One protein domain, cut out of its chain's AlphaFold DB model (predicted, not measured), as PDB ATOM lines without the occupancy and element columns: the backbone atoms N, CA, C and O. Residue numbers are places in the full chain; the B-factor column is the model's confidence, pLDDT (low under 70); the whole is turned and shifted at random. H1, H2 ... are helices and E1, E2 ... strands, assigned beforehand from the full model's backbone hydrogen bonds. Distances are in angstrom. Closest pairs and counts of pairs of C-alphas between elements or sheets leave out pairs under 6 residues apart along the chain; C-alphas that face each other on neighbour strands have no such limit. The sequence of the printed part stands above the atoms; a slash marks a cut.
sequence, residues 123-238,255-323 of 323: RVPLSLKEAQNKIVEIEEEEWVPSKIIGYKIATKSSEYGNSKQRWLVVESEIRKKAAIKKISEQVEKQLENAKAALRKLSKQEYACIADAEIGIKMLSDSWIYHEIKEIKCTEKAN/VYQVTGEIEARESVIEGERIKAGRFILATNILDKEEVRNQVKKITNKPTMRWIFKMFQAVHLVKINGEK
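What this domain is: This is residues 123 to 238 and 255 to 323 of the 323 residues of the protein "DDE_Tnp_1 domain-containing protein" of Planktothrix tepida PCC 9214 (UniProt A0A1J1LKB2). Two small lobes sit along a long rod, helix H2, with the shorter H4 beside part of it. One lobe is a strongly twisted sheet of E1, E2 and E5 grazed by H1; the other is a long ribbon of E3 and E4 with H3 and the last part of H2 packed on it, and beyond the first lobe a loop, residues 284 to 303, leads to H5 and a tail that sticks out, residues 308 to 323. The printed part has 185 residues with five named helices and five named strands, in the order H1 E1 E2 H2 H3 E3 E4 H4 E5 H5; its class is mixed, helices and strands, and its sheets, E1 - E2 - E5 and E3 - E4, are both antiparallel. It is only just extended, close to loose, with a radius of gyration of the C-alphas of 24.1 A, and elongated, spanning 82 by 49 by 29 A.

Where its parts are: H1, residues 129 to 134, begins with C-alpha 129 at (0.375, 7.146, -22.750). E1, residues 151 to 160, is 25.7 A long and bends by 61 degrees at residue 157. E2, residues 163 to 172, is 27.2 A long. H2, residues 173 to 201, is the longest helix, 41.0 A from C-alpha 173 at (12.738, -3.971, -40.232) to C-alpha 201 at (-28.204, -3.484, -37.897). H3, residues 209 to 221, measures 18.2 A. E3, residues 226 to 238, is 31.9 A long and bends by 65 degrees at residue 230. E4, residues 255 to 264, measures 29.8 A. H4 is residues 266 to 275, 14.2 A; E5 is residues 278 to 283, 16.9 A. H5, residues 304 to 311, is 10.3 A long and ends with C-alpha 311 at (15.167, -11.848, -23.892).

How they stand to each other: In the sheet of three, E1 and E5 are edge strands and E2 is the inner strand. E1 and E2 form a hairpin, at 157 degrees between directions, with N 154 and O 169 2.9 A apart, within hydrogen-bond range. E2 and E5 are antiparallel at 151 degrees, with N 168 and O 281 at 2.8 A. Residues 123 to 124 pair with residues 280 to 281 of E5, antiparallel. H1 only grazes this sheet with its residues 130 to 134; the closest C-alphas of H1 and E1 are those of Lys 134 and Lys 156, 7.5 A apart. H2 also only grazes it, with its residues 173 to 179. H2 touches H4 with residues 179 to 183 alone, at a shallow tilt of 28 degrees, opposite ways; the closest C-alphas are those of Ile 180 and Arg 273, 5.9 A apart. H2 and H3 form a helical hairpin at a shallow tilt of 20 degrees, opposite ways; residues 197 to 201 of H2 touch residues 215 to 219 of H3, closest at the C-alphas of Leu 201 and Ile 216, 7.3 A. E3 and E4 are antiparallel at 163 degrees, with N 232 and O 259 at 2.9 A. The closest C-alphas of H3 and E3, Ser 220 and Glu 227, are 4.9 A apart. H5 touches no helix and is not on the sheet of E1, E2 and E5, but only just, with 4 pairs of C-alphas within 10 A. In each of the five helices every O i to N i+4 pair is within hydrogen-bond range.

The domain as a whole: The two C-alphas farthest apart are those of Ala 237 and Val 295, 82.1 A. Residues 239 to 254 are not printed; C-alphas 238 and 255 are 6.4 A apart across the cut. The links from H1 to E1 and from E5 to H5 are long. Mean pLDDT of the printed part is 82.3, and residues 288 to 323 are under 70.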
ATOM      1  N   ARG A 123      11.752  -3.254 -20.946       88.44
ATOM      2  CA  ARG A 123      10.837  -2.837 -22.012       88.44
ATOM      3  C   ARG A 123       9.757  -1.908 -21.464       88.44
ATOM      4  O   ARG A 123       9.084  -2.250 -20.503       88.44
ATOM      5  N   VAL A 124       9.496  -0.798 -22.148       92.50
ATOM      6  CA  VAL A 124       8.349   0.059 -21.807       92.50
ATOM      7  C   VAL A 124       7.091  -0.480 -22.498       92.50
ATOM      8  O   VAL A 124       7.105  -0.668 -23.720       92.50
ATOM      9  N   PRO A 125       5.997  -0.746 -21.764       91.31
ATOM     10  CA  PRO A 125       4.743  -1.179 -22.357       91.31
ATOM     11  C   PRO A 125       4.078  -0.031 -23.126       91.31
ATOM     12  O   PRO A 125       3.934   1.082 -22.624       91.31
ATOM     13  N   LEU A 126       3.579  -0.322 -24.331       90.75
ATOM     14  CA  LEU A 126       2.851   0.652 -25.160       90.75
ATOM     15  C   LEU A 126       1.418   0.927 -24.671       90.75
ATOM     16  O   LEU A 126       0.658   1.610 -25.350       90.75
ATOM     17  N   SER A 127       1.031   0.401 -23.507       89.94
ATOM     18  CA  SER A 127      -0.158   0.857 -22.783       89.94
ATOM     19  C   SER A 127       0.081   2.187 -22.059       89.94
ATOM     20  O   SER A 127      -0.882   2.878 -21.737       89.94
ATOM     21  N   LEU A 128       1.341   2.570 -21.812       93.38
ATOM     22  CA  LEU A 128       1.678   3.858 -21.212       93.38
ATOM     23  C   LEU A 128       1.473   4.987 -22.231       93.38
ATOM     24  O   LEU A 128       2.060   4.967 -23.312       93.38
ATOM     25  N   LYS A 129       0.694   6.011 -21.865       93.00
ATOM     26  CA  LYS A 129       0.375   7.146 -22.750       93.00
ATOM     27  C   LYS A 129       1.623   7.868 -23.268       93.00
ATOM     28  O   LYS A 129       1.721   8.164 -24.451       93.00
ATOM     29  N   GLU A 130       2.611   8.093 -22.402       94.88
ATOM     30  CA  GLU A 130       3.887   8.700 -22.802       94.88
ATOM     31  C   GLU A 130       4.624   7.852 -23.855       94.88
ATOM     32  O   GLU A 130       5.167   8.393 -24.817       94.88
ATOM     33  N   ALA A 131       4.592   6.521 -23.716       94.81
ATOM     34  CA  ALA A 131       5.187   5.600 -24.682       94.81
ATOM     35  C   ALA A 131       4.468   5.638 -26.033       94.81
ATOM     36  O   ALA A 131       5.130   5.622 -27.067       94.81
ATOM     37  N   GLN A 132       3.134   5.734 -26.035       93.06
ATOM     38  CA  GLN A 132       2.335   5.836 -27.262       93.06
ATOM     39  C   GLN A 132       2.656   7.090 -28.080       93.06
ATOM     40  O   GLN A 132       2.644   7.016 -29.306       93.06
ATOM     41  N   ASN A 133       2.976   8.200 -27.414       92.56
ATOM     42  CA  ASN A 133       3.340   9.451 -28.078       92.56
ATOM     43  C   ASN A 133       4.797   9.409 -28.568       92.56
ATOM     44  O   ASN A 133       5.083   9.566 -29.754       92.56
ATOM     45  N   LYS A 134       5.742   9.078 -27.678       93.25
ATOM     46  CA  LYS A 134       7.181   9.123 -27.998       93.25
ATOM     47  C   LYS A 134       7.633   8.079 -29.015       93.25
ATOM     48  O   LYS A 134       8.677   8.255 -29.635       93.25
ATOM     49  N   ILE A 135       6.890   6.983 -29.181       93.38
ATOM     50  CA  ILE A 135       7.222   5.957 -30.180       93.38
ATOM     51  C   ILE A 135       6.914   6.401 -31.616       93.38
ATOM     52  O   ILE A 135       7.474   5.827 -32.555       93.38
ATOM     53  N   VAL A 136       6.028   7.386 -31.800       91.94
ATOM     54  CA  VAL A 136       5.667   7.926 -33.119       91.94
ATOM     55  C   VAL A 136       6.379   9.246 -33.424       91.94
ATOM     56  O   VAL A 136       6.784   9.439 -34.565       91.94
ATOM     57  N   GLU A 137       6.604  10.091 -32.415       89.38
ATOM     58  CA  GLU A 137       7.247  11.416 -32.512       89.38
ATOM     59  C   GLU A 137       8.781  11.324 -32.642       89.38
ATOM     60  O   GLU A 137       9.536  11.658 -31.719       89.38
ATOM     61  N   ILE A 138       9.263  10.808 -33.774       90.31
ATOM     62  CA  ILE A 138      10.696  10.651 -34.053       90.31
ATOM     63  C   ILE A 138      10.982  11.137 -35.471       90.31
ATOM     64  O   ILE A 138      10.555  10.494 -36.431       90.31
ATOM     65  N   GLU A 139      11.728  12.235 -35.573       90.44
ATOM     66  CA  GLU A 139      12.207  12.779 -36.847       90.44
ATOM     67  C   GLU A 139      13.208  11.829 -37.516       90.44
ATOM     68  O   GLU A 139      13.871  11.028 -36.842       90.44
ATOM     69  N   GLU A 140      13.342  11.889 -38.845       88.94
ATOM     70  CA  GLU A 140      14.189  10.922 -39.554       88.94
ATOM     71  C   GLU A 140      15.672  11.066 -39.161       88.94
ATOM     72  O   GLU A 140      16.385  10.067 -39.047       88.94
ATOM     73  N   GLU A 141      16.113  12.285 -38.841       91.25
ATOM     74  CA  GLU A 141      17.478  12.612 -38.412       91.25
ATOM     75  C   GLU A 141      17.812  12.109 -36.999       91.25
ATOM     76  O   GLU A 141      18.987  11.957 -36.656       91.25
ATOM     77  N   GLU A 142      16.803  11.833 -36.166       88.56
ATOM     78  CA  GLU A 142      17.015  11.261 -34.831       88.56
ATOM     79  C   GLU A 142      17.383   9.772 -34.884       88.56
ATOM     80  O   GLU A 142      17.908   9.221 -33.905       88.56
ATOM     81  N   TRP A 143      17.110   9.102 -36.005       88.69
ATOM     82  CA  TRP A 143      17.430   7.694 -36.162       88.69
ATOM     83  C   TRP A 143      18.913   7.478 -36.419       88.69
ATOM     84  O   TRP A 143      19.496   7.928 -37.402       88.69
ATOM     85  N   VAL A 144      19.507   6.644 -35.575       85.25
ATOM     86  CA  VAL A 144      20.871   6.161 -35.746       85.25
ATOM     87  C   VAL A 144      20.834   4.676 -36.118       85.25
ATOM     88  O   VAL A 144      20.233   3.876 -35.390       85.25
ATOM     89  N   PRO A 145      21.487   4.259 -37.218       80.88
ATOM     90  CA  PRO A 145      21.634   2.847 -37.547       80.88
ATOM     91  C   PRO A 145      22.313   2.068 -36.413       80.88
ATOM     92  O   PRO A 145      23.317   2.501 -35.836       80.88
ATOM     93  N   SER A 146      21.780   0.890 -36.092       80.62
ATOM     94  CA  SER A 146      22.416  -0.026 -35.147       80.62
ATOM     95  C   SER A 146      23.559  -0.795 -35.817       80.62
ATOM     96  O   SER A 146      23.617  -0.939 -37.033       80.62
ATOM     97  N   LYS A 147      24.441  -1.396 -35.009       74.25
ATOM     98  CA  LYS A 147      25.404  -2.405 -35.494       74.25
ATOM     99  C   LYS A 147      24.714  -3.677 -35.996       74.25
ATOM    100  O   LYS A 147      25.354  -4.513 -36.627       74.25
ATOM    101  N   ILE A 148      23.439  -3.863 -35.655       74.50
ATOM    102  CA  ILE A 148      22.650  -4.999 -36.117       74.50
ATOM    103  C   ILE A 148      21.885  -4.572 -37.352       74.50
ATOM    104  O   ILE A 148      21.066  -3.659 -37.294       74.50
ATOM    105  N   ILE A 149      22.163  -5.265 -38.449       82.50
ATOM    106  CA  ILE A 149      21.508  -5.045 -39.733       82.50
ATOM    107  C   ILE A 149      19.990  -5.158 -39.550       82.50
ATOM    108  O   ILE A 149      19.498  -6.088 -38.907       82.50
ATOM    109  N   GLY A 150      19.261  -4.188 -40.101       81.56
ATOM    110  CA  GLY A 150      17.805  -4.108 -40.008       81.56
ATOM    111  C   GLY A 150      17.272  -3.530 -38.695       81.56
ATOM    112  O   GLY A 150      16.090  -3.712 -38.397       81.56
ATOM    113  N   TYR A 151      18.121  -2.871 -37.896       85.25
ATOM    114  CA  TYR A 151      17.713  -2.138 -36.698       85.25
ATOM    115  C   TYR A 151      18.196  -0.689 -36.734       85.25
ATOM    116  O   TYR A 151      19.374  -0.424 -36.993       85.25
ATOM    117  N   LYS A 152      17.310   0.238 -36.366       84.50
ATOM    118  CA  LYS A 152      17.643   1.645 -36.092       84.50
ATOM    119  C   LYS A 152      17.138   2.062 -34.715       84.50
ATOM    120  O   LYS A 152      16.200   1.459 -34.189       84.50
ATOM    121  N   ILE A 153      17.813   3.031 -34.101       87.88
ATOM    122  CA  ILE A 153      17.561   3.462 -32.724       87.88
ATOM    123  C   ILE A 153      17.459   4.983 -32.671       87.88
ATOM    124  O   ILE A 153      18.333   5.667 -33.193       87.88
ATOM    125  N   ALA A 154      16.440   5.491 -31.988       87.19
ATOM    126  CA  ALA A 154      16.336   6.882 -31.570       87.19
ATOM    127  C   ALA A 154      16.327   6.953 -30.040       87.19
ATOM    128  O   ALA A 154      15.923   6.005 -29.361       87.19
ATOM    129  N   THR A 155      16.808   8.060 -29.478       88.75
ATOM    130  CA  THR A 155      16.904   8.234 -28.023       88.75
ATOM    131  C   THR A 155      15.992   9.357 -27.561       88.75
ATOM    132  O   THR A 155      16.114  10.478 -28.041       88.75
ATOM    133  N   LYS A 156      15.141   9.081 -26.574       91.12
ATOM    134  CA  LYS A 156      14.307  10.077 -25.892       91.12
ATOM    135  C   LYS A 156      14.619  10.077 -24.395       91.12
ATOM    136  O   LYS A 156      15.040   9.063 -23.840       91.12
ATOM    137  N   SER A 157      14.423  11.206 -23.728       92.81
ATOM    138  CA  SER A 157      14.389  11.263 -22.264       92.81
ATOM    139  C   SER A 157      12.979  10.955 -21.766       92.81
ATOM    140  O   SER A 157      12.008  11.164 -22.493       92.81
ATOM    141  N   SER A 158      12.849  10.464 -20.541       94.56
ATOM    142  CA  SER A 158      11.572  10.291 -19.842       94.56
ATOM    143  C   SER A 158      11.786  10.448 -18.340       94.56
ATOM    144  O   SER A 158      12.904  10.289 -17.845       94.56
ATOM    145  N   GLU A 159      10.718  10.770 -17.623       94.56
ATOM    146  CA  GLU A 159      10.685  10.776 -16.170       94.56
ATOM    147  C   GLU A 159       9.426  10.035 -15.719       94.56
ATOM    148  O   GLU A 159       8.315  10.554 -15.788       94.56
ATOM    149  N   TYR A 160       9.604   8.778 -15.313       93.25
ATOM    150  CA  TYR A 160       8.524   7.882 -14.903       93.25
ATOM    151  C   TYR A 160       8.927   7.161 -13.613       93.25
ATOM    152  O   TYR A 160      10.092   6.804 -13.434       93.25
ATOM    153  N   GLY A 161       7.982   6.977 -12.686       89.06
ATOM    154  CA  GLY A 161       8.275   6.407 -11.364       89.06
ATOM    155  C   GLY A 161       9.275   7.234 -10.550       89.06
ATOM    156  O   GLY A 161      10.127   6.663  -9.880       89.06
ATOM    157  N   ASN A 162       9.222   8.571 -10.662       89.44
ATOM    158  CA  ASN A 162      10.162   9.511 -10.029       89.44
ATOM    159  C   ASN A 162      11.641   9.236 -10.355       89.44
ATOM    160  O   ASN A 162      12.537   9.554  -9.576       89.44
ATOM    161  N   SER A 163      11.900   8.633 -11.514       90.06
ATOM    162  CA  SER A 163      13.236   8.309 -11.987       90.06
ATOM    163  C   SER A 163      13.440   8.915 -13.365       90.06
ATOM    164  O   SER A 163      12.602   8.739 -14.254       90.06
ATOM    165  N   LYS A 164      14.563   9.619 -13.549       94.19
ATOM    166  CA  LYS A 164      15.014  10.061 -14.870       94.19
ATOM    167  C   LYS A 164      15.491   8.856 -15.655       94.19
ATOM    168  O   LYS A 164      16.243   8.022 -15.156       94.19
ATOM    169  N   GLN A 165      15.075   8.796 -16.907       93.56
ATOM    170  CA  GLN A 165      15.298   7.642 -17.752       93.56
ATOM    171  C   GLN A 165      15.714   8.063 -19.145       93.56
ATOM    172  O   GLN A 165      15.271   9.074 -19.698       93.56
ATOM    173  N   ARG A 166      16.526   7.204 -19.746       92.50
ATOM    174  CA  ARG A 166      16.791   7.217 -21.171       92.50
ATOM    175  C   ARG A 166      15.990   6.110 -21.832       92.50
ATOM    176  O   ARG A 166      16.117   4.941 -21.475       92.50
ATOM    177  N   TRP A 167      15.191   6.483 -22.816       93.81
ATOM    178  CA  TRP A 167      14.431   5.572 -23.653       93.81
ATOM    179  C   TRP A 167      15.126   5.408 -24.997       93.81
ATOM    180  O   TRP A 167      15.395   6.379 -25.698       93.81
ATOM    181  N   LEU A 168      15.400   4.162 -25.355       91.25
ATOM    182  CA  LEU A 168      15.864   3.754 -26.669       91.25
ATOM    183  C   LEU A 168      14.647   3.244 -27.432       91.25
ATOM    184  O   LEU A 168      14.155   2.145 -27.159       91.25
ATOM    185  N   VAL A 169      14.147   4.042 -28.369       91.31
ATOM    186  CA  VAL A 169      13.127   3.578 -29.306       91.31
ATOM    187  C   VAL A 169      13.838   2.820 -30.412       91.31
ATOM    188  O   VAL A 169      14.716   3.357 -31.079       91.31
ATOM    189  N   VAL A 170      13.484   1.554 -30.581       88.81
ATOM    190  CA  VAL A 170      14.114   0.644 -31.531       88.81
ATOM    191  C   VAL A 170      13.110   0.294 -32.612       88.81
ATOM    192  O   VAL A 170      12.031  -0.196 -32.293       88.81
ATOM    193  N   GLU A 171      13.477   0.476 -33.878       90.50
ATOM    194  CA  GLU A 171      12.719  -0.026 -35.024       90.50
ATOM    195  C   GLU A 171      13.438  -1.239 -35.623       90.50
ATOM    196  O   GLU A 171      14.636  -1.189 -35.903       90.50
ATOM    197  N   SER A 172      12.703  -2.340 -35.797       91.12
ATOM    198  CA  SER A 172      13.184  -3.563 -36.443       91.12
ATOM    199  C   SER A 172      12.500  -3.752 -37.789       91.12
ATOM    200  O   SER A 172      11.284  -3.931 -37.839       91.12
ATOM    201  N   GLU A 173      13.269  -3.809 -38.873       90.12
ATOM    202  CA  GLU A 173      12.738  -3.971 -40.232       90.12
ATOM    203  C   GLU A 173      11.949  -5.273 -40.410       90.12
ATOM    204  O   GLU A 173      10.870  -5.280 -41.003       90.12
ATOM    205  N   ILE A 174      12.460  -6.385 -39.868       87.69
ATOM    206  CA  ILE A 174      11.796  -7.694 -39.949       87.69
ATOM    207  C   ILE A 174      10.450  -7.641 -39.222       87.69
ATOM    208  O   ILE A 174       9.425  -8.055 -39.770       87.69
ATOM    209  N   ARG A 175      10.435  -7.099 -37.996       89.19
ATOM    210  CA  ARG A 175       9.196  -6.972 -37.218       89.19
ATOM    211  C   ARG A 175       8.233  -5.984 -37.862       89.19
ATOM    212  O   ARG A 175       7.037  -6.245 -37.841       89.19
ATOM    213  N   LYS A 176       8.735  -4.900 -38.458       93.38
ATOM    214  CA  LYS A 176       7.938  -3.901 -39.177       93.38
ATOM    215  C   LYS A 176       7.209  -4.540 -40.350       93.38
ATOM    216  O   LYS A 176       5.989  -4.444 -40.416       93.38
ATOM    217  N   LYS A 177       7.917  -5.294 -41.199       94.12
ATOM    218  CA  LYS A 177       7.311  -6.044 -42.315       94.12
ATOM    219  C   LYS A 177       6.219  -7.008 -41.835       94.12
ATOM    220  O   LYS A 177       5.113  -6.995 -42.371       94.12
ATOM    221  N   ALA A 178       6.505  -7.807 -40.805       92.25
ATOM    222  CA  ALA A 178       5.535  -8.754 -40.252       92.25
ATOM    223  C   ALA A 178       4.309  -8.054 -39.632       92.25
ATOM    224  O   ALA A 178       3.176  -8.485 -39.843       92.25
ATOM    225  N   ALA A 179       4.524  -6.965 -38.893       93.12
ATOM    226  CA  ALA A 179       3.463  -6.194 -38.257       93.12
ATOM    227  C   ALA A 179       2.580  -5.474 -39.285       93.12
ATOM    228  O   ALA A 179       1.364  -5.562 -39.176       93.12
ATOM    229  N   ILE A 180       3.158  -4.850 -40.318       96.94
ATOM    230  CA  ILE A 180       2.397  -4.204 -41.402       96.94
ATOM    231  C   ILE A 180       1.503  -5.221 -42.117       96.94
ATOM    232  O   ILE A 180       0.321  -4.950 -42.326       96.94
ATOM    233  N   LYS A 181       2.034  -6.410 -42.435       97.19
ATOM    234  CA  LYS A 181       1.237  -7.488 -43.036       97.19
ATOM    235  C   LYS A 181       0.049  -7.860 -42.143       97.19
ATOM    236  O   LYS A 181      -1.083  -7.894 -42.613       97.19
ATOM    237  N   LYS A 182       0.299  -8.064 -40.847       96.31
ATOM    238  CA  LYS A 182      -0.748  -8.390 -39.868       96.31
ATOM    239  C   LYS A 182      -1.795  -7.276 -39.739       96.31
ATOM    240  O   LYS A 182      -2.974  -7.585 -39.618       96.31
ATOM    241  N   ILE A 183      -1.386  -6.005 -39.766       97.31
ATOM    242  CA  ILE A 183      -2.310  -4.860 -39.742       97.31
ATOM    243  C   ILE A 183      -3.217  -4.908 -40.976       97.31
ATOM    244  O   ILE A 183      -4.429  -4.829 -40.818       97.31
ATOM    245  N   SER A 184      -2.665  -5.125 -42.176       97.00
ATOM    246  CA  SER A 184      -3.459  -5.247 -43.412       97.00
ATOM    247  C   SER A 184      -4.513  -6.353 -43.310       97.00
ATOM    248  O   SER A 184      -5.695  -6.110 -43.539       97.00
ATOM    249  N   GLU A 185      -4.108  -7.546 -42.864       97.81
ATOM    250  CA  GLU A 185      -5.018  -8.683 -42.669       97.81
ATOM    251  C   GLU A 185      -6.116  -8.377 -41.631       97.81
ATOM    252  O   GLU A 185      -7.267  -8.792 -41.784       97.81
ATOM    253  N   GLN A 186      -5.790  -7.643 -40.563       97.56
ATOM    254  CA  GLN A 186      -6.762  -7.241 -39.545       97.56
ATOM    255  C   GLN A 186      -7.750  -6.184 -40.049       97.56
ATOM    256  O   GLN A 186      -8.929  -6.265 -39.699       97.56
ATOM    257  N   VAL A 187      -7.287  -5.221 -40.852       98.12
ATOM    258  CA  VAL A 187      -8.131  -4.204 -41.496       98.12
ATOM    259  C   VAL A 187      -9.139  -4.898 -42.412       98.12
ATOM    260  O   VAL A 187     -10.344  -4.744 -42.214       98.12
ATOM    261  N   GLU A 188      -8.678  -5.753 -43.325       98.06
ATOM    262  CA  GLU A 188      -9.552  -6.504 -44.241       98.06
ATOM    263  C   GLU A 188     -10.561  -7.381 -43.489       98.06
ATOM    264  O   GLU A 188     -11.764  -7.347 -43.758       98.06
ATOM    265  N   LYS A 189     -10.096  -8.125 -42.480       98.12
ATOM    266  CA  LYS A 189     -10.972  -8.973 -41.666       98.12
ATOM    267  C   LYS A 189     -12.022  -8.159 -40.910       98.12
ATOM    268  O   LYS A 189     -13.166  -8.601 -40.782       98.12
ATOM    269  N   GLN A 190     -11.653  -6.996 -40.371       97.88
ATOM    270  CA  GLN A 190     -12.612  -6.129 -39.695       97.88
ATOM    271  C   GLN A 190     -13.631  -5.557 -40.680       97.88
ATOM    272  O   GLN A 190     -14.805  -5.532 -40.327       97.88
ATOM    273  N   LEU A 191     -13.227  -5.174 -41.896       98.31
ATOM    274  CA  LEU A 191     -14.138  -4.674 -42.929       98.31
ATOM    275  C   LEU A 191     -15.232  -5.695 -43.267       98.31
ATOM    276  O   LEU A 191     -16.413  -5.350 -43.308       98.31
ATOM    277  N   GLU A 192     -14.867  -6.962 -43.469       98.06
ATOM    278  CA  GLU A 192     -15.844  -8.018 -43.769       98.06
ATOM    279  C   GLU A 192     -16.833  -8.234 -42.613       98.06
ATOM    280  O   GLU A 192     -18.051  -8.302 -42.822       98.06
ATOM    281  N   ASN A 193     -16.337  -8.240 -41.372       97.81
ATOM    282  CA  ASN A 193     -17.191  -8.324 -40.185       97.81
ATOM    283  C   ASN A 193     -18.086  -7.083 -40.026       97.81
ATOM    284  O   ASN A 193     -19.261  -7.211 -39.679       97.81
ATOM    285  N   ALA A 194     -17.553  -5.895 -40.311       97.88
ATOM    286  CA  ALA A 194     -18.263  -4.626 -40.239       97.88
ATOM    287  C   ALA A 194     -19.411  -4.574 -41.255       97.88
ATOM    288  O   ALA A 194     -20.541  -4.248 -40.886       97.88
ATOM    289  N   LYS A 195     -19.176  -5.009 -42.503       97.94
ATOM    290  CA  LYS A 195     -20.222  -5.149 -43.534       97.94
ATOM    291  C   LYS A 195     -21.344  -6.074 -43.069       97.94
ATOM    292  O   LYS A 195     -22.520  -5.747 -43.233       97.94
ATOM    293  N   ALA A 196     -21.008  -7.228 -42.488       97.50
ATOM    294  CA  ALA A 196     -22.004  -8.170 -41.978       97.50
ATOM    295  C   ALA A 196     -22.812  -7.581 -40.807       97.50
ATOM    296  O   ALA A 196     -24.039  -7.708 -40.776       97.50
ATOM    297  N   ALA A 197     -22.141  -6.901 -39.875       97.50
ATOM    298  CA  ALA A 197     -22.778  -6.279 -38.723       97.50
ATOM    299  C   ALA A 197     -23.688  -5.108 -39.122       97.50
ATOM    300  O   ALA A 197     -24.830  -5.054 -38.665       97.50
ATOM    301  N   LEU A 198     -23.248  -4.239 -40.039       97.56
ATOM    302  CA  LEU A 198     -24.066  -3.141 -40.555       97.56
ATOM    303  C   LEU A 198     -25.294  -3.665 -41.308       97.56
ATOM    304  O   LEU A 198     -26.404  -3.221 -41.044       97.56
ATOM    305  N   ARG A 199     -25.142  -4.694 -42.156       96.62
ATOM    306  CA  ARG A 199     -26.287  -5.353 -42.822       96.62
ATOM    307  C   ARG A 199     -27.314  -5.903 -41.832       96.62
ATOM    308  O   ARG A 199     -28.507  -5.915 -42.141       96.62
ATOM    309  N   LYS A 200     -26.868  -6.415 -40.680       96.56
ATOM    310  CA  LYS A 200     -27.755  -6.890 -39.611       96.56
ATOM    311  C   LYS A 200     -28.448  -5.713 -38.925       96.56
ATOM    312  O   LYS A 200     -29.667  -5.750 -38.773       96.56
ATOM    313  N   LEU A 201     -27.693  -4.677 -38.568       95.56
ATOM    314  CA  LEU A 201     -28.204  -3.484 -37.897       95.56
ATOM    315  C   LEU A 201     -29.221  -2.724 -38.761       95.56
ATOM    316  O   LEU A 201     -30.264  -2.328 -38.259       95.56
ATOM    317  N   SER A 202     -28.985  -2.603 -40.069       94.00
ATOM    318  CA  SER A 202     -29.903  -1.919 -40.991       94.00
ATOM    319  C   SER A 202     -31.255  -2.609 -41.163       94.00
ATOM    320  O   SER A 202     -32.189  -2.011 -41.686       94.00
ATOM    321  N   LYS A 203     -31.385  -3.866 -40.723       94.31
ATOM    322  CA  LYS A 203     -32.668  -4.581 -40.670       94.31
ATOM    323  C   LYS A 203     -33.367  -4.437 -39.319       94.31
ATOM    324  O   LYS A 203     -34.529  -4.823 -39.214       94.31
ATOM    325  N   GLN A 204     -32.676  -3.935 -38.297       94.31
ATOM    326  CA  GLN A 204     -33.244  -3.723 -36.973       94.31
ATOM    327  C   GLN A 204     -34.237  -2.560 -37.015       94.31
ATOM    328  O   GLN A 204     -34.017  -1.564 -37.700       94.31
ATOM    329  N   GLU A 205     -35.353  -2.724 -36.313       94.56
ATOM    330  CA  GLU A 205     -36.404  -1.719 -36.178       94.56
ATOM    331  C   GLU A 205     -36.291  -1.099 -34.782       94.56
ATOM    332  O   GLU A 205     -36.238  -1.821 -33.784       94.56
ATOM    333  N   TYR A 206     -36.239   0.228 -34.721       93.69
ATOM    334  CA  TYR A 206     -36.164   1.003 -33.485       93.69
ATOM    335  C   TYR A 206     -37.468   1.761 -33.248       93.69
ATOM    336  O   TYR A 206     -38.155   2.142 -34.199       93.69
ATOM    337  N   ALA A 207     -37.802   1.992 -31.977       92.25
ATOM    338  CA  ALA A 207     -39.000   2.736 -31.592       92.25
ATOM    339  C   ALA A 207     -38.853   4.250 -31.821       92.25
ATOM    340  O   ALA A 207     -39.849   4.932 -32.044       92.25
ATOM    341  N   CYS A 208     -37.622   4.774 -31.801       92.31
ATOM    342  CA  CYS A 208     -37.336   6.175 -32.088       92.31
ATOM    343  C   CYS A 208     -36.029   6.352 -32.881       92.31
ATOM    344  O   CYS A 208     -35.191   5.450 -32.939       92.31
ATOM    345  N   ILE A 209     -35.860   7.536 -33.480       93.00
ATOM    346  CA  ILE A 209     -34.653   7.925 -34.230       93.00
ATOM    347  C   ILE A 209     -33.415   7.893 -33.329       93.00
ATOM    348  O   ILE A 209     -32.391   7.342 -33.722       93.00
ATOM    349  N   ALA A 210     -33.525   8.426 -32.108       94.25
ATOM    350  CA  ALA A 210     -32.401   8.525 -31.179       94.25
ATOM    351  C   ALA A 210     -31.807   7.146 -30.842       94.25
ATOM    352  O   ALA A 210     -30.590   6.980 -30.868       94.25
ATOM    353  N   ASP A 211     -32.649   6.134 -30.608       94.12
ATOM    354  CA  ASP A 211     -32.184   4.764 -30.352       94.12
ATOM    355  C   ASP A 211     -31.472   4.170 -31.573       94.12
ATOM    356  O   ASP A 211     -30.470   3.463 -31.436       94.12
ATOM    357  N   ALA A 212     -31.974   4.467 -32.774       93.44
ATOM    358  CA  ALA A 212     -31.382   3.997 -34.018       93.44
ATOM    359  C   ALA A 212     -29.993   4.621 -34.248       93.44
ATOM    360  O   ALA A 212     -29.044   3.912 -34.595       93.44
ATOM    361  N   GLU A 213     -29.860   5.926 -33.994       94.38
ATOM    362  CA  GLU A 213     -28.595   6.669 -34.061       94.38
ATOM    363  C   GLU A 213     -27.584   6.192 -33.010       94.38
ATOM    364  O   GLU A 213     -26.411   5.976 -33.330       94.38
ATOM    365  N   ILE A 214     -28.025   5.955 -31.771       95.31
ATOM    366  CA  ILE A 214     -27.178   5.378 -30.718       95.31
ATOM    367  C   ILE A 214     -26.689   3.990 -31.141       95.31
ATOM    368  O   ILE A 214     -25.494   3.708 -31.042       95.31
ATOM    369  N   GLY A 215     -27.578   3.140 -31.660       94.88
ATOM    370  CA  GLY A 215     -27.234   1.781 -32.077       94.88
ATOM    371  C   GLY A 215     -26.157   1.739 -33.164       94.88
ATOM    372  O   GLY A 215     -25.193   0.978 -33.052       94.88
ATOM    373  N   ILE A 216     -26.279   2.575 -34.201       96.62
ATOM    374  CA  ILE A 216     -25.280   2.628 -35.282       96.62
ATOM    375  C   ILE A 216     -23.970   3.269 -34.835       96.62
ATOM    376  O   ILE A 216     -22.901   2.795 -35.226       96.62
ATOM    377  N   LYS A 217     -24.027   4.268 -33.950       95.81
ATOM    378  CA  LYS A 217     -22.828   4.870 -33.369       95.81
ATOM    379  C   LYS A 217     -22.067   3.878 -32.490       95.81
ATOM    380  O   LYS A 217     -20.875   3.692 -32.696       95.81
ATOM    381  N   MET A 218     -22.753   3.165 -31.597       96.69
ATOM    382  CA  MET A 218     -22.139   2.117 -30.770       96.69
ATOM    383  C   MET A 218     -21.498   1.015 -31.620       96.69
ATOM    384  O   MET A 218     -20.431   0.507 -31.274       96.69
ATOM    385  N   LEU A 219     -22.128   0.651 -32.744       96.69
ATOM    386  CA  LEU A 219     -21.544  -0.306 -33.677       96.69
ATOM    387  C   LEU A 219     -20.256   0.244 -34.313       96.69
ATOM    388  O   LEU A 219     -19.245  -0.458 -34.314       96.69
ATOM    389  N   SER A 220     -20.281   1.483 -34.805       97.12
ATOM    390  CA  SER A 220     -19.112   2.172 -35.373       97.12
ATOM    391  C   SER A 220     -17.958   2.290 -34.363       97.12
ATOM    392  O   SER A 220     -16.808   1.994 -34.683       97.12
ATOM    393  N   ASP A 221     -18.263   2.653 -33.116       95.94
ATOM    394  CA  ASP A 221     -17.278   2.843 -32.041       95.94
ATOM    395  C   ASP A 221     -16.635   1.520 -31.583       95.94
ATOM    396  O   ASP A 221     -15.531   1.516 -31.040       95.94
ATOM    397  N   SER A 222     -17.288   0.381 -31.841       96.69
ATOM    398  CA  SER A 222     -16.728  -0.946 -31.547       96.69
ATOM    399  C   SER A 222     -15.582  -1.353 -32.482       96.69
ATOM    400  O   SER A 222     -14.859  -2.317 -32.205       96.69
ATOM    401  N   TRP A 223     -15.410  -0.651 -33.605       97.69
ATOM    402  CA  TRP A 223     -14.372  -0.934 -34.588       97.69
ATOM    403  C   TRP A 223     -13.163  -0.030 -34.379       97.69
ATOM    404  O   TRP A 223     -13.270   1.132 -34.007       97.69
ATOM    405  N   ILE A 224     -11.986  -0.589 -34.638       96.50
ATOM    406  CA  ILE A 224     -10.702   0.107 -34.482       96.50
ATOM    407  C   ILE A 224     -10.324   0.821 -35.784       96.50
ATOM    408  O   ILE A 224     -10.039   2.015 -35.764       96.50
ATOM    409  N   TYR A 225     -10.340   0.103 -36.910       98.06
ATOM    410  CA  TYR A 225      -9.826   0.557 -38.205       98.06
ATOM    411  C   TYR A 225     -10.899   1.094 -39.149       98.06
ATOM    412  O   TYR A 225     -10.558   1.571 -40.223       98.06
ATOM    413  N   HIS A 226     -12.174   1.000 -38.783       98.38
ATOM    414  CA  HIS A 226     -13.284   1.462 -39.607       98.38
ATOM    415  C   HIS A 226     -14.255   2.286 -38.782       98.38
ATOM    416  O   HIS A 226     -14.310   2.160 -37.559       98.38
ATOM    417  N   GLU A 227     -15.047   3.086 -39.474       97.81
ATOM    418  CA  GLU A 227     -16.180   3.812 -38.924       97.81
ATOM    419  C   GLU A 227     -17.329   3.849 -39.919       97.81
ATOM    420  O   GLU A 227     -17.169   3.512 -41.092       97.81
ATOM    421  N   ILE A 228     -18.499   4.242 -39.431       98.00
ATOM    422  CA  ILE A 228     -19.671   4.474 -40.261       98.00
ATOM    423  C   ILE A 228     -19.830   5.979 -40.460       98.00
ATOM    424  O   ILE A 228     -20.012   6.716 -39.489       98.00
ATOM    425  N   LYS A 229     -19.812   6.419 -41.717       95.00
ATOM    426  CA  LYS A 229     -20.184   7.776 -42.130       95.00
ATOM    427  C   LYS A 229     -21.519   7.772 -42.867       95.00
ATOM    428  O   LYS A 229     -22.134   6.728 -43.075       95.00
ATOM    429  N   GLU A 230     -21.991   8.971 -43.204       93.25
ATOM    430  CA  GLU A 230     -23.252   9.192 -43.922       93.25
ATOM    431  C   GLU A 230     -24.454   8.457 -43.314       93.25
ATOM    432  O   GLU A 230     -25.271   7.856 -44.017       93.25
ATOM    433  N   ILE A 231     -24.557   8.492 -41.984       93.94
ATOM    434  CA  ILE A 231     -25.640   7.831 -41.262       93.94
ATOM    435  C   ILE A 231     -26.977   8.450 -41.684       93.94
ATOM    436  O   ILE A 231     -27.187   9.657 -41.561       93.94
ATOM    437  N   LYS A 232     -27.888   7.609 -42.177       94.25
ATOM    438  CA  LYS A 232     -29.239   7.988 -42.603       94.25
ATOM    439  C   LYS A 232     -30.248   7.179 -41.805       94.25
ATOM    440  O   LYS A 232     -30.160   5.954 -41.746       94.25
ATOM    441  N   CYS A 233     -31.225   7.861 -41.217       93.38
ATOM    442  CA  CYS A 233     -32.353   7.229 -40.548       93.38
ATOM    443  C   CYS A 233     -33.587   7.312 -41.451       93.38
ATOM    444  O   CYS A 233     -33.926   8.382 -41.952       93.38
ATOM    445  N   THR A 234     -34.259   6.184 -41.666       92.50
ATOM    446  CA  THR A 234     -35.489   6.109 -42.460       92.50
ATOM    447  C   THR A 234     -36.661   5.687 -41.588       92.50
ATOM    448  O   THR A 234     -36.538   4.810 -40.733       92.50
ATOM    449  N   GLU A 235     -37.799   6.341 -41.801       92.25
ATOM    450  CA  GLU A 235     -39.063   6.019 -41.152       92.25
ATOM    451  C   GLU A 235     -39.818   4.963 -41.966       92.25
ATOM    452  O   GLU A 235     -39.906   5.044 -43.195       92.25
ATOM    453  N   LYS A 236     -40.399   3.978 -41.282       87.44
ATOM    454  CA  LYS A 236     -41.229   2.950 -41.900       87.44
ATOM    455  C   LYS A 236     -42.486   2.708 -41.076       87.44
ATOM    456  O   LYS A 236     -42.429   2.434 -39.882       87.44
ATOM    457  N   ALA A 237     -43.637   2.724 -41.740       81.75
ATOM    458  CA  ALA A 237     -44.883   2.282 -41.128       81.75
ATOM    459  C   ALA A 237     -44.861   0.755 -40.946       81.75
ATOM    460  O   ALA A 237     -44.766   0.002 -41.924       81.75
ATOM    461  N   ASN A 238     -44.962   0.288 -39.704       74.25
ATOM    462  CA  ASN A 238     -45.048  -1.131 -39.396       74.25
ATOM    463  C   ASN A 238     -46.511  -1.586 -39.448       74.25
ATOM    464  O   ASN A 238     -47.361  -1.123 -38.691       74.25
ATOM    465  N   VAL A 255     -41.784   2.838 -37.058       93.25
ATOM    466  CA  VAL A 255     -40.469   2.320 -36.667       93.25
ATOM    467  C   VAL A 255     -39.374   2.966 -37.505       93.25
ATOM    468  O   VAL A 255     -39.616   3.416 -38.626       93.25
ATOM    469  N   TYR A 256     -38.160   2.971 -36.968       94.00
ATOM    470  CA  TYR A 256     -36.997   3.606 -37.578       94.00
ATOM    471  C   TYR A 256     -35.913   2.581 -37.904       94.00
ATOM    472  O   TYR A 256     -35.697   1.633 -37.147       94.00
ATOM    473  N   GLN A 257     -35.232   2.766 -39.033       95.31
ATOM    474  CA  GLN A 257     -34.093   1.947 -39.457       95.31
ATOM    475  C   GLN A 257     -32.933   2.842 -39.883       95.31
ATOM    476  O   GLN A 257     -33.150   3.933 -40.406       95.31
ATOM    477  N   VAL A 258     -31.705   2.358 -39.709       96.12
ATOM    478  CA  VAL A 258     -30.484   3.123 -39.994       96.12
ATOM    479  C   VAL A 258     -29.620   2.461 -41.053       96.12
ATOM    480  O   VAL A 258     -29.426   1.243 -41.070       96.12
ATOM    481  N   THR A 259     -29.061   3.280 -41.929       95.38
ATOM    482  CA  THR A 259     -28.044   2.894 -42.905       95.38
ATOM    483  C   THR A 259     -26.852   3.834 -42.792       95.38
ATOM    484  O   THR A 259     -26.932   4.880 -42.155       95.38
ATOM    485  N   GLY A 260     -25.732   3.446 -43.389       96.12
ATOM    486  CA  GLY A 260     -24.528   4.263 -43.460       96.12
ATOM    487  C   GLY A 260     -23.493   3.605 -44.359       96.12
ATOM    488  O   GLY A 260     -23.714   2.501 -44.869       96.12
ATOM    489  N   GLU A 261     -22.369   4.280 -44.540       96.88
ATOM    490  CA  GLU A 261     -21.253   3.817 -45.358       96.88
ATOM    491  C   GLU A 261     -20.048   3.526 -44.471       96.88
ATOM    492  O   GLU A 261     -19.727   4.297 -43.572       96.88
ATOM    493  N   ILE A 262     -19.411   2.377 -44.690       98.12
ATOM    494  CA  ILE A 262     -18.230   1.984 -43.920       98.12
ATOM    495  C   ILE A 262     -17.008   2.596 -44.590       98.12
ATOM    496  O   ILE A 262     -16.743   2.310 -45.758       98.12
ATOM    497  N   GLU A 263     -16.237   3.361 -43.829       97.88
ATOM    498  CA  GLU A 263     -14.988   3.971 -44.273       97.88
ATOM    499  C   GLU A 263     -13.831   3.516 -43.381       97.88
ATOM    500  O   GLU A 263     -14.016   3.203 -42.200       97.88
ATOM    501  N   ALA A 264     -12.628   3.446 -43.950       97.81
ATOM    502  CA  ALA A 264     -11.414   3.167 -43.200       97.81
ATOM    503  C   ALA A 264     -10.974   4.407 -42.406       97.81
ATOM    504  O   ALA A 264     -10.970   5.530 -42.908       97.81
ATOM    505  N   ARG A 265     -10.533   4.202 -41.165       98.00
ATOM    506  CA  ARG A 265      -9.890   5.239 -40.354       98.00
ATOM    507  C   ARG A 265      -8.414   5.330 -40.722       98.00
ATOM    508  O   ARG A 265      -7.558   4.821 -39.995       98.00
ATOM    509  N   GLU A 266      -8.114   5.976 -41.846       96.31
ATOM    510  CA  GLU A 266      -6.747   6.062 -42.386       96.31
ATOM    511  C   GLU A 266      -5.730   6.603 -41.372       96.31
ATOM    512  O   GLU A 266      -4.634   6.064 -41.245       96.31
ATOM    513  N   SER A 267      -6.107   7.597 -40.561       94.50
ATOM    514  CA  SER A 267      -5.240   8.132 -39.501       94.50
ATOM    515  C   SER A 267      -4.872   7.090 -38.437       94.50
ATOM    516  O   SER A 267      -3.736   7.065 -37.963       94.50
ATOM    517  N   VAL A 268      -5.803   6.198 -38.078       95.44
ATOM    518  CA  VAL A 268      -5.564   5.118 -37.109       95.44
ATOM    519  C   VAL A 268      -4.683   4.036 -37.731       95.44
ATOM    520  O   VAL A 268      -3.736   3.573 -37.095       95.44
ATOM    521  N   ILE A 269      -4.966   3.655 -38.979       96.44
ATOM    522  CA  ILE A 269      -4.195   2.643 -39.712       96.44
ATOM    523  C   ILE A 269      -2.748   3.109 -39.889       96.44
ATOM    524  O   ILE A 269      -1.819   2.347 -39.609       96.44
ATOM    525  N   GLU A 270      -2.545   4.358 -40.301       94.44
ATOM    526  CA  GLU A 270      -1.210   4.919 -40.484       94.44
ATOM    527  C   GLU A 270      -0.474   5.068 -39.149       94.44
ATOM    528  O   GLU A 270       0.691   4.690 -39.040       94.44
ATOM    529  N   GLY A 271      -1.169   5.483 -38.085       92.69
ATOM    530  CA  GLY A 271      -0.606   5.496 -36.733       92.69
ATOM    531  C   GLY A 271      -0.086   4.124 -36.282       92.69
ATOM    532  O   GLY A 271       1.004   4.029 -35.715       92.69
ATOM    533  N   GLU A 272      -0.816   3.042 -36.565       93.88
ATOM    534  CA  GLU A 272      -0.365   1.676 -36.258       93.88
ATOM    535  C   GLU A 272       0.778   1.206 -37.176       93.88
ATOM    536  O   GLU A 272       1.690   0.510 -36.718       93.88
ATOM    537  N   ARG A 273       0.798   1.628 -38.448       94.44
ATOM    538  CA  ARG A 273       1.917   1.364 -39.374       94.44
ATOM    539  C   ARG A 273       3.201   2.066 -38.949       94.44
ATOM    540  O   ARG A 273       4.268   1.457 -39.030       94.44
ATOM    541  N   ILE A 274       3.114   3.295 -38.446       92.81
ATOM    542  CA  ILE A 274       4.265   4.030 -37.905       92.81
ATOM    543  C   ILE A 274       4.843   3.286 -36.696       92.81
ATOM    544  O   ILE A 274       6.057   3.116 -36.594       92.81
ATOM    545  N   LYS A 275       3.989   2.774 -35.801       93.31
ATOM    546  CA  LYS A 275       4.413   1.968 -34.640       93.31
ATOM    547  C   LYS A 275       4.930   0.578 -35.026       93.31
ATOM    548  O   LYS A 275       5.560  -0.093 -34.203       93.31
ATOM    549  N   ALA A 276       4.663   0.110 -36.244       93.38
ATOM    550  CA  ALA A 276       4.949  -1.254 -36.653       93.38
ATOM    551  C   ALA A 276       6.442  -1.584 -36.528       93.38
ATOM    552  O   ALA A 276       7.317  -0.928 -37.086       93.38
ATOM    553  N   GLY A 277       6.738  -2.652 -35.788       89.69
ATOM    554  CA  GLY A 277       8.113  -3.090 -35.550       89.69
ATOM    555  C   GLY A 277       8.911  -2.219 -34.581       89.69
ATOM    556  O   GLY A 277      10.091  -2.522 -34.370       89.69
ATOM    557  N   ARG A 278       8.291  -1.199 -33.971       93.81
ATOM    558  CA  ARG A 278       8.903  -0.372 -32.933       93.81
ATOM    559  C   ARG A 278       8.663  -0.936 -31.535       93.81
ATOM    560  O   ARG A 278       7.630  -1.542 -31.255       93.81
ATOM    561  N   PHE A 279       9.625  -0.737 -30.645       91.12
ATOM    562  CA  PHE A 279       9.491  -0.979 -29.207       91.12
ATOM    563  C   PHE A 279      10.474  -0.091 -28.446       91.12
ATOM    564  O   PHE A 279      11.430   0.417 -29.026       91.12
ATOM    565  N   ILE A 280      10.248   0.091 -27.148       92.69
ATOM    566  CA  ILE A 280      11.062   0.980 -26.320       92.69
ATOM    567  C   ILE A 280      11.788   0.166 -25.254       92.69
ATOM    568  O   ILE A 280      11.189  -0.690 -24.599       92.69
ATOM    569  N   LEU A 281      13.072   0.459 -25.072       91.81
ATOM    570  CA  LEU A 281      13.872   0.012 -23.937       91.81
ATOM    571  C   LEU A 281      14.190   1.219 -23.062       91.81
ATOM    572  O   LEU A 281      14.798   2.174 -23.537       91.81
ATOM    573  N   ALA A 282      13.799   1.183 -21.798       92.56
ATOM    574  CA  ALA A 282      14.143   2.202 -20.822       92.56
ATOM    575  C   ALA A 282      15.350   1.771 -19.990       92.56
ATOM    576  O   ALA A 282      15.551   0.581 -19.746       92.56
ATOM    577  N   THR A 283      16.127   2.748 -19.532       90.75
ATOM    578  CA  THR A 283      17.214   2.562 -18.571       90.75
ATOM    579  C   THR A 283      17.392   3.806 -17.707       90.75
ATOM    580  O   THR A 283      17.203   4.925 -18.191       90.75
ATOM    581  N   ASN A 284      17.801   3.629 -16.451       91.00
ATOM    582  CA  ASN A 284      18.262   4.722 -15.589       91.00
ATOM    583  C   ASN A 284      19.743   5.089 -15.804       91.00
ATOM    584  O   ASN A 284      20.259   5.991 -15.150       91.00
ATOM    585  N   ILE A 285      20.433   4.427 -16.738       88.25
ATOM    586  CA  ILE A 285      21.784   4.802 -17.166       88.25
ATOM    587  C   ILE A 285      21.665   5.975 -18.143       88.25
ATOM    588  O   ILE A 285      21.376   5.790 -19.330       88.25
ATOM    589  N   LEU A 286      21.859   7.194 -17.639       87.19
ATOM    590  CA  LEU A 286      21.661   8.420 -18.419       87.19
ATOM    591  C   LEU A 286      22.831   8.704 -19.369       87.19
ATOM    592  O   LEU A 286      22.606   9.141 -20.502       87.19
ATOM    593  N   ASP A 287      24.059   8.390 -18.951       75.00
ATOM    594  CA  ASP A 287      25.252   8.595 -19.771       75.00
ATOM    595  C   ASP A 287      25.258   7.646 -20.980       75.00
ATOM    596  O   ASP A 287      25.029   6.432 -20.871       75.00
ATOM    597  N   LYS A 288      25.477   8.214 -22.171       60.88
ATOM    598  CA  LYS A 288      25.591   7.491 -23.444       60.88
ATOM    599  C   LYS A 288      26.704   6.455 -23.407       60.88
ATOM    600  O   LYS A 288      26.535   5.437 -24.065       60.88
ATOM    601  N   GLU A 289      27.765   6.653 -22.631       52.28
ATOM    602  CA  GLU A 289      28.963   5.806 -22.683       52.28
ATOM    603  C   GLU A 289      28.980   4.672 -21.641       52.28
ATOM    604  O   GLU A 289      29.712   3.698 -21.800       52.28
ATOM    605  N   GLU A 290      28.134   4.721 -20.611       45.16
ATOM    606  CA  GLU A 290      28.245   3.845 -19.433       45.16
ATOM    607  C   GLU A 290      27.835   2.372 -19.626       45.16
ATOM    608  O   GLU A 290      28.042   1.550 -18.724       45.16
ATOM    609  N   VAL A 291      27.266   1.988 -20.770       49.22
ATOM    610  CA  VAL A 291      26.850   0.593 -20.973       49.22
ATOM    611  C   VAL A 291      28.077  -0.244 -21.330       49.22
ATOM    612  O   VAL A 291      28.598  -0.178 -22.438       49.22
ATOM    613  N   ARG A 292      28.586  -1.036 -20.382       40.94
ATOM    614  CA  ARG A 292      29.733  -1.925 -20.624       40.94
ATOM    615  C   ARG A 292      29.309  -3.150 -21.447       40.94
ATOM    616  O   ARG A 292      28.234  -3.705 -21.247       40.94
ATOM    617  N   ASN A 293      30.151  -3.576 -22.386       45.41
ATOM    618  CA  ASN A 293      29.929  -4.789 -23.181       45.41
ATOM    619  C   ASN A 293      30.347  -6.068 -22.417       45.41
ATOM    620  O   ASN A 293      30.867  -6.004 -21.306       45.41
ATOM    621  N   GLN A 294      30.176  -7.238 -23.046       36.22
ATOM    622  CA  GLN A 294      30.513  -8.561 -22.481       36.22
ATOM    623  C   GLN A 294      31.978  -8.715 -22.028       36.22
ATOM    624  O   GLN A 294      32.282  -9.616 -21.256       36.22
ATOM    625  N   VAL A 295      32.882  -7.836 -22.471       42.69
ATOM    626  CA  VAL A 295      34.301  -7.825 -22.072       42.69
ATOM    627  C   VAL A 295      34.626  -6.679 -21.108       42.69
ATOM    628  O   VAL A 295      35.773  -6.245 -21.024       42.69
ATOM    629  N   LYS A 296      33.614  -6.160 -20.396       39.16
ATOM    630  CA  LYS A 296      33.710  -5.062 -19.414       39.16
ATOM    631  C   LYS A 296      34.262  -3.744 -19.979       39.16
ATOM    632  O   LYS A 296      34.619  -2.851 -19.214       39.16
ATOM    633  N   LYS A 297      34.294  -3.579 -21.306       38.91
ATOM    634  CA  LYS A 297      34.699  -2.322 -21.951       38.91
ATOM    635  C   LYS A 297      33.498  -1.397 -22.097       38.91
ATOM    636  O   LYS A 297      32.420  -1.835 -22.495       38.91
ATOM    637  N   ILE A 298      33.717  -0.122 -21.802       39.31
ATOM    638  CA  ILE A 298      32.771   0.985 -21.991       39.31
ATOM    639  C   ILE A 298      32.317   0.992 -23.459       39.31
ATOM    640  O   ILE A 298      33.152   0.943 -24.369       39.31
ATOM    641  N   THR A 299      31.005   0.974 -23.715       40.50
ATOM    642  CA  THR A 299      30.480   1.127 -25.072       40.50
ATOM    643  C   THR A 299      29.262   2.037 -25.111       40.50
ATOM    644  O   THR A 299      28.246   1.815 -24.465       40.50
ATOM    645  N   ASN A 300      29.322   3.028 -25.993       36.66
ATOM    646  CA  ASN A 300      28.198   3.909 -26.287       36.66
ATOM    647  C   ASN A 300      27.135   3.293 -27.220       36.66
ATOM    648  O   ASN A 300      26.227   3.980 -27.685       36.66
ATOM    649  N   LYS A 301      27.266   1.996 -27.542       41.88
ATOM    650  CA  LYS A 301      26.438   1.265 -28.516       41.88
ATOM    651  C   LYS A 301      26.283  -0.212 -28.106       41.88
ATOM    652  O   LYS A 301      26.893  -1.075 -28.756       41.88
ATOM    653  N   PRO A 302      25.508  -0.540 -27.051       43.75
ATOM    654  CA  PRO A 302      25.227  -1.932 -26.704       43.75
ATOM    655  C   PRO A 302      24.538  -2.630 -27.882       43.75
ATOM    656  O   PRO A 302      23.645  -2.077 -28.523       43.75
ATOM    657  N   THR A 303      24.985  -3.835 -28.232       43.28
ATOM    658  CA  THR A 303      24.445  -4.533 -29.402       43.28
ATOM    659  C   THR A 303      23.064  -5.106 -29.084       43.28
ATOM    660  O   THR A 303      22.861  -5.746 -28.057       43.28
ATOM    661  N   MET A 304      22.104  -4.957 -30.002       41.03
ATOM    662  CA  MET A 304      20.765  -5.546 -29.860       41.03
ATOM    663  C   MET A 304      20.800  -7.080 -29.702       41.03
ATOM    664  O   MET A 304      19.873  -7.652 -29.161       41.03
ATOM    665  N   ARG A 305      21.886  -7.753 -30.106       39.03
ATOM    666  CA  ARG A 305      22.129  -9.192 -29.927       39.03
ATOM    667  C   ARG A 305      22.406  -9.503 -28.464       39.03
ATOM    668  O   ARG A 305      21.960 -10.536 -28.003       39.03
ATOM    669  N   TRP A 306      23.084  -8.616 -27.738       44.16
ATOM    670  CA  TRP A 306      23.261  -8.724 -26.290       44.16
ATOM    671  C   TRP A 306      21.928  -8.513 -25.559       44.16
ATOM    672  O   TRP A 306      21.540  -9.348 -24.751       44.16
ATOM    673  N   ILE A 307      21.159  -7.492 -25.952       43.62
ATOM    674  CA  ILE A 307      19.819  -7.230 -25.401       43.62
ATOM    675  C   ILE A 307      18.858  -8.395 -25.711       43.62
ATOM    676  O   ILE A 307      18.175  -8.883 -24.822       43.62
ATOM    677  N   PHE A 308      18.826  -8.905 -26.945       42.88
ATOM    678  CA  PHE A 308      17.948 -10.014 -27.331       42.88
ATOM    679  C   PHE A 308      18.402 -11.377 -26.808       42.88
ATOM    680  O   PHE A 308      17.527 -12.192 -26.537       42.88
ATOM    681  N   LYS A 309      19.705 -11.628 -26.602       41.38
ATOM    682  CA  LYS A 309      20.176 -12.865 -25.949       41.38
ATOM    683  C   LYS A 309      19.644 -12.959 -24.509       41.38
ATOM    684  O   LYS A 309      19.310 -14.049 -24.074       41.38
ATOM    685  N   MET A 310      19.447 -11.819 -23.838       39.66
ATOM    686  CA  MET A 310      18.789 -11.721 -22.523       39.66
ATOM    687  C   MET A 310      17.262 -11.874 -22.562       39.66
ATOM    688  O   MET A 310      16.661 -12.235 -21.561       39.66
ATOM    689  N   PHE A 311      16.618 -11.672 -23.717       38.62
ATOM    690  CA  PHE A 311      15.167 -11.848 -23.892       38.62
ATOM    691  C   PHE A 311      14.771 -13.150 -24.615       38.62
ATOM    692  O   PHE A 311      13.585 -13.360 -24.867       38.62
ATOM    693  N   GLN A 312      15.727 -14.009 -24.988       37.31
ATOM    694  CA  GLN A 312      15.490 -15.249 -25.748       37.31
ATOM    695  C   GLN A 312      15.463 -16.531 -24.896       37.31
ATOM    696  O   GLN A 312      15.291 -17.612 -25.458       37.31
ATOM    697  N   ALA A 313      15.580 -16.441 -23.570       33.09
ATOM    698  CA  ALA A 313      15.740 -17.590 -22.674       33.09
ATOM    699  C   ALA A 313      14.455 -18.411 -22.414       33.09
ATOM    700  O   ALA A 313      14.144 -18.721 -21.273       33.09
ATOM    701  N   VAL A 314      13.704 -18.786 -23.458       38.34
ATOM    702  CA  VAL A 314      12.677 -19.848 -23.371       38.34
ATOM    703  C   VAL A 314      12.582 -20.639 -24.680       38.34
ATOM    704  O   VAL A 314      11.505 -20.750 -25.238       38.34
ATOM    705  N   HIS A 315      13.678 -21.162 -25.242       31.78
ATOM    706  CA  HIS A 315      13.570 -22.148 -26.335       31.78
ATOM    707  C   HIS A 315      14.748 -23.137 -26.325       31.78
ATOM    708  O   HIS A 315      15.723 -22.917 -27.035       31.78
ATOM    709  N   LEU A 316      14.662 -24.202 -25.514       28.89
ATOM    710  CA  LEU A 316      14.738 -25.615 -25.943       28.89
ATOM    711  C   LEU A 316      14.683 -26.524 -24.698       28.89
ATOM    712  O   LEU A 316      15.621 -26.554 -23.909       28.89
ATOM    713  N   VAL A 317      13.616 -27.308 -24.548       27.41
ATOM    714  CA  VAL A 317      13.626 -28.507 -23.698       27.41
ATOM    715  C   VAL A 317      13.675 -29.699 -24.644       27.41
ATOM    716  O   VAL A 317      12.734 -29.931 -25.398       27.41
ATOM    717  N   LYS A 318      14.789 -30.434 -24.623       27.66
ATOM    718  CA  LYS A 318      14.889 -31.762 -25.232       27.66
ATOM    719  C   LYS A 318      14.437 -32.790 -24.207       27.66
ATOM    720  O   LYS A 318      15.082 -32.936 -23.172       27.66
ATOM    721  N   ILE A 319      13.393 -33.545 -24.523       29.47
ATOM    722  CA  ILE A 319      13.066 -34.780 -23.810       29.47
ATOM    723  C   ILE A 319      13.314 -35.925 -24.794       29.47
ATOM    724  O   ILE A 319      12.742 -35.947 -25.877       29.47
ATOM    725  N   ASN A 320      14.199 -36.849 -24.415       28.72
ATOM    726  CA  ASN A 320      14.579 -38.059 -25.159       28.72
ATOM    727  C   ASN A 320      15.354 -37.856 -26.478       28.72
ATOM    728  O   ASN A 320      15.196 -38.611 -27.429       28.72
ATOM    729  N   GLY A 321      16.275 -36.892 -26.515       31.94
ATOM    730  CA  GLY A 321      17.419 -36.942 -27.436       31.94
ATOM    731  C   GLY A 321      17.216 -36.411 -28.861       31.94
ATOM    732  O   GLY A 321      18.199 -35.944 -29.445       31.94
ATOM    733  N   GLU A 322      16.006 -36.340 -29.404       28.84
ATOM    734  CA  GLU A 322      15.776 -35.726 -30.725       28.84
ATOM    735  C   GLU A 322      15.409 -34.235 -30.620       28.84
ATOM    736  O   GLU A 322      14.982 -33.765 -29.570       28.84
ATOM    737  N   LYS A 323      15.777 -33.456 -31.649       35.84
ATOM    738  CA  LYS A 323      15.703 -31.979 -31.668       35.84
ATOM    739  C   LYS A 323      14.277 -31.453 -31.660       35.84
ATOM    740  O   LYS A 323      13.438 -32.053 -32.359       35.84
TER     741      LYS A 323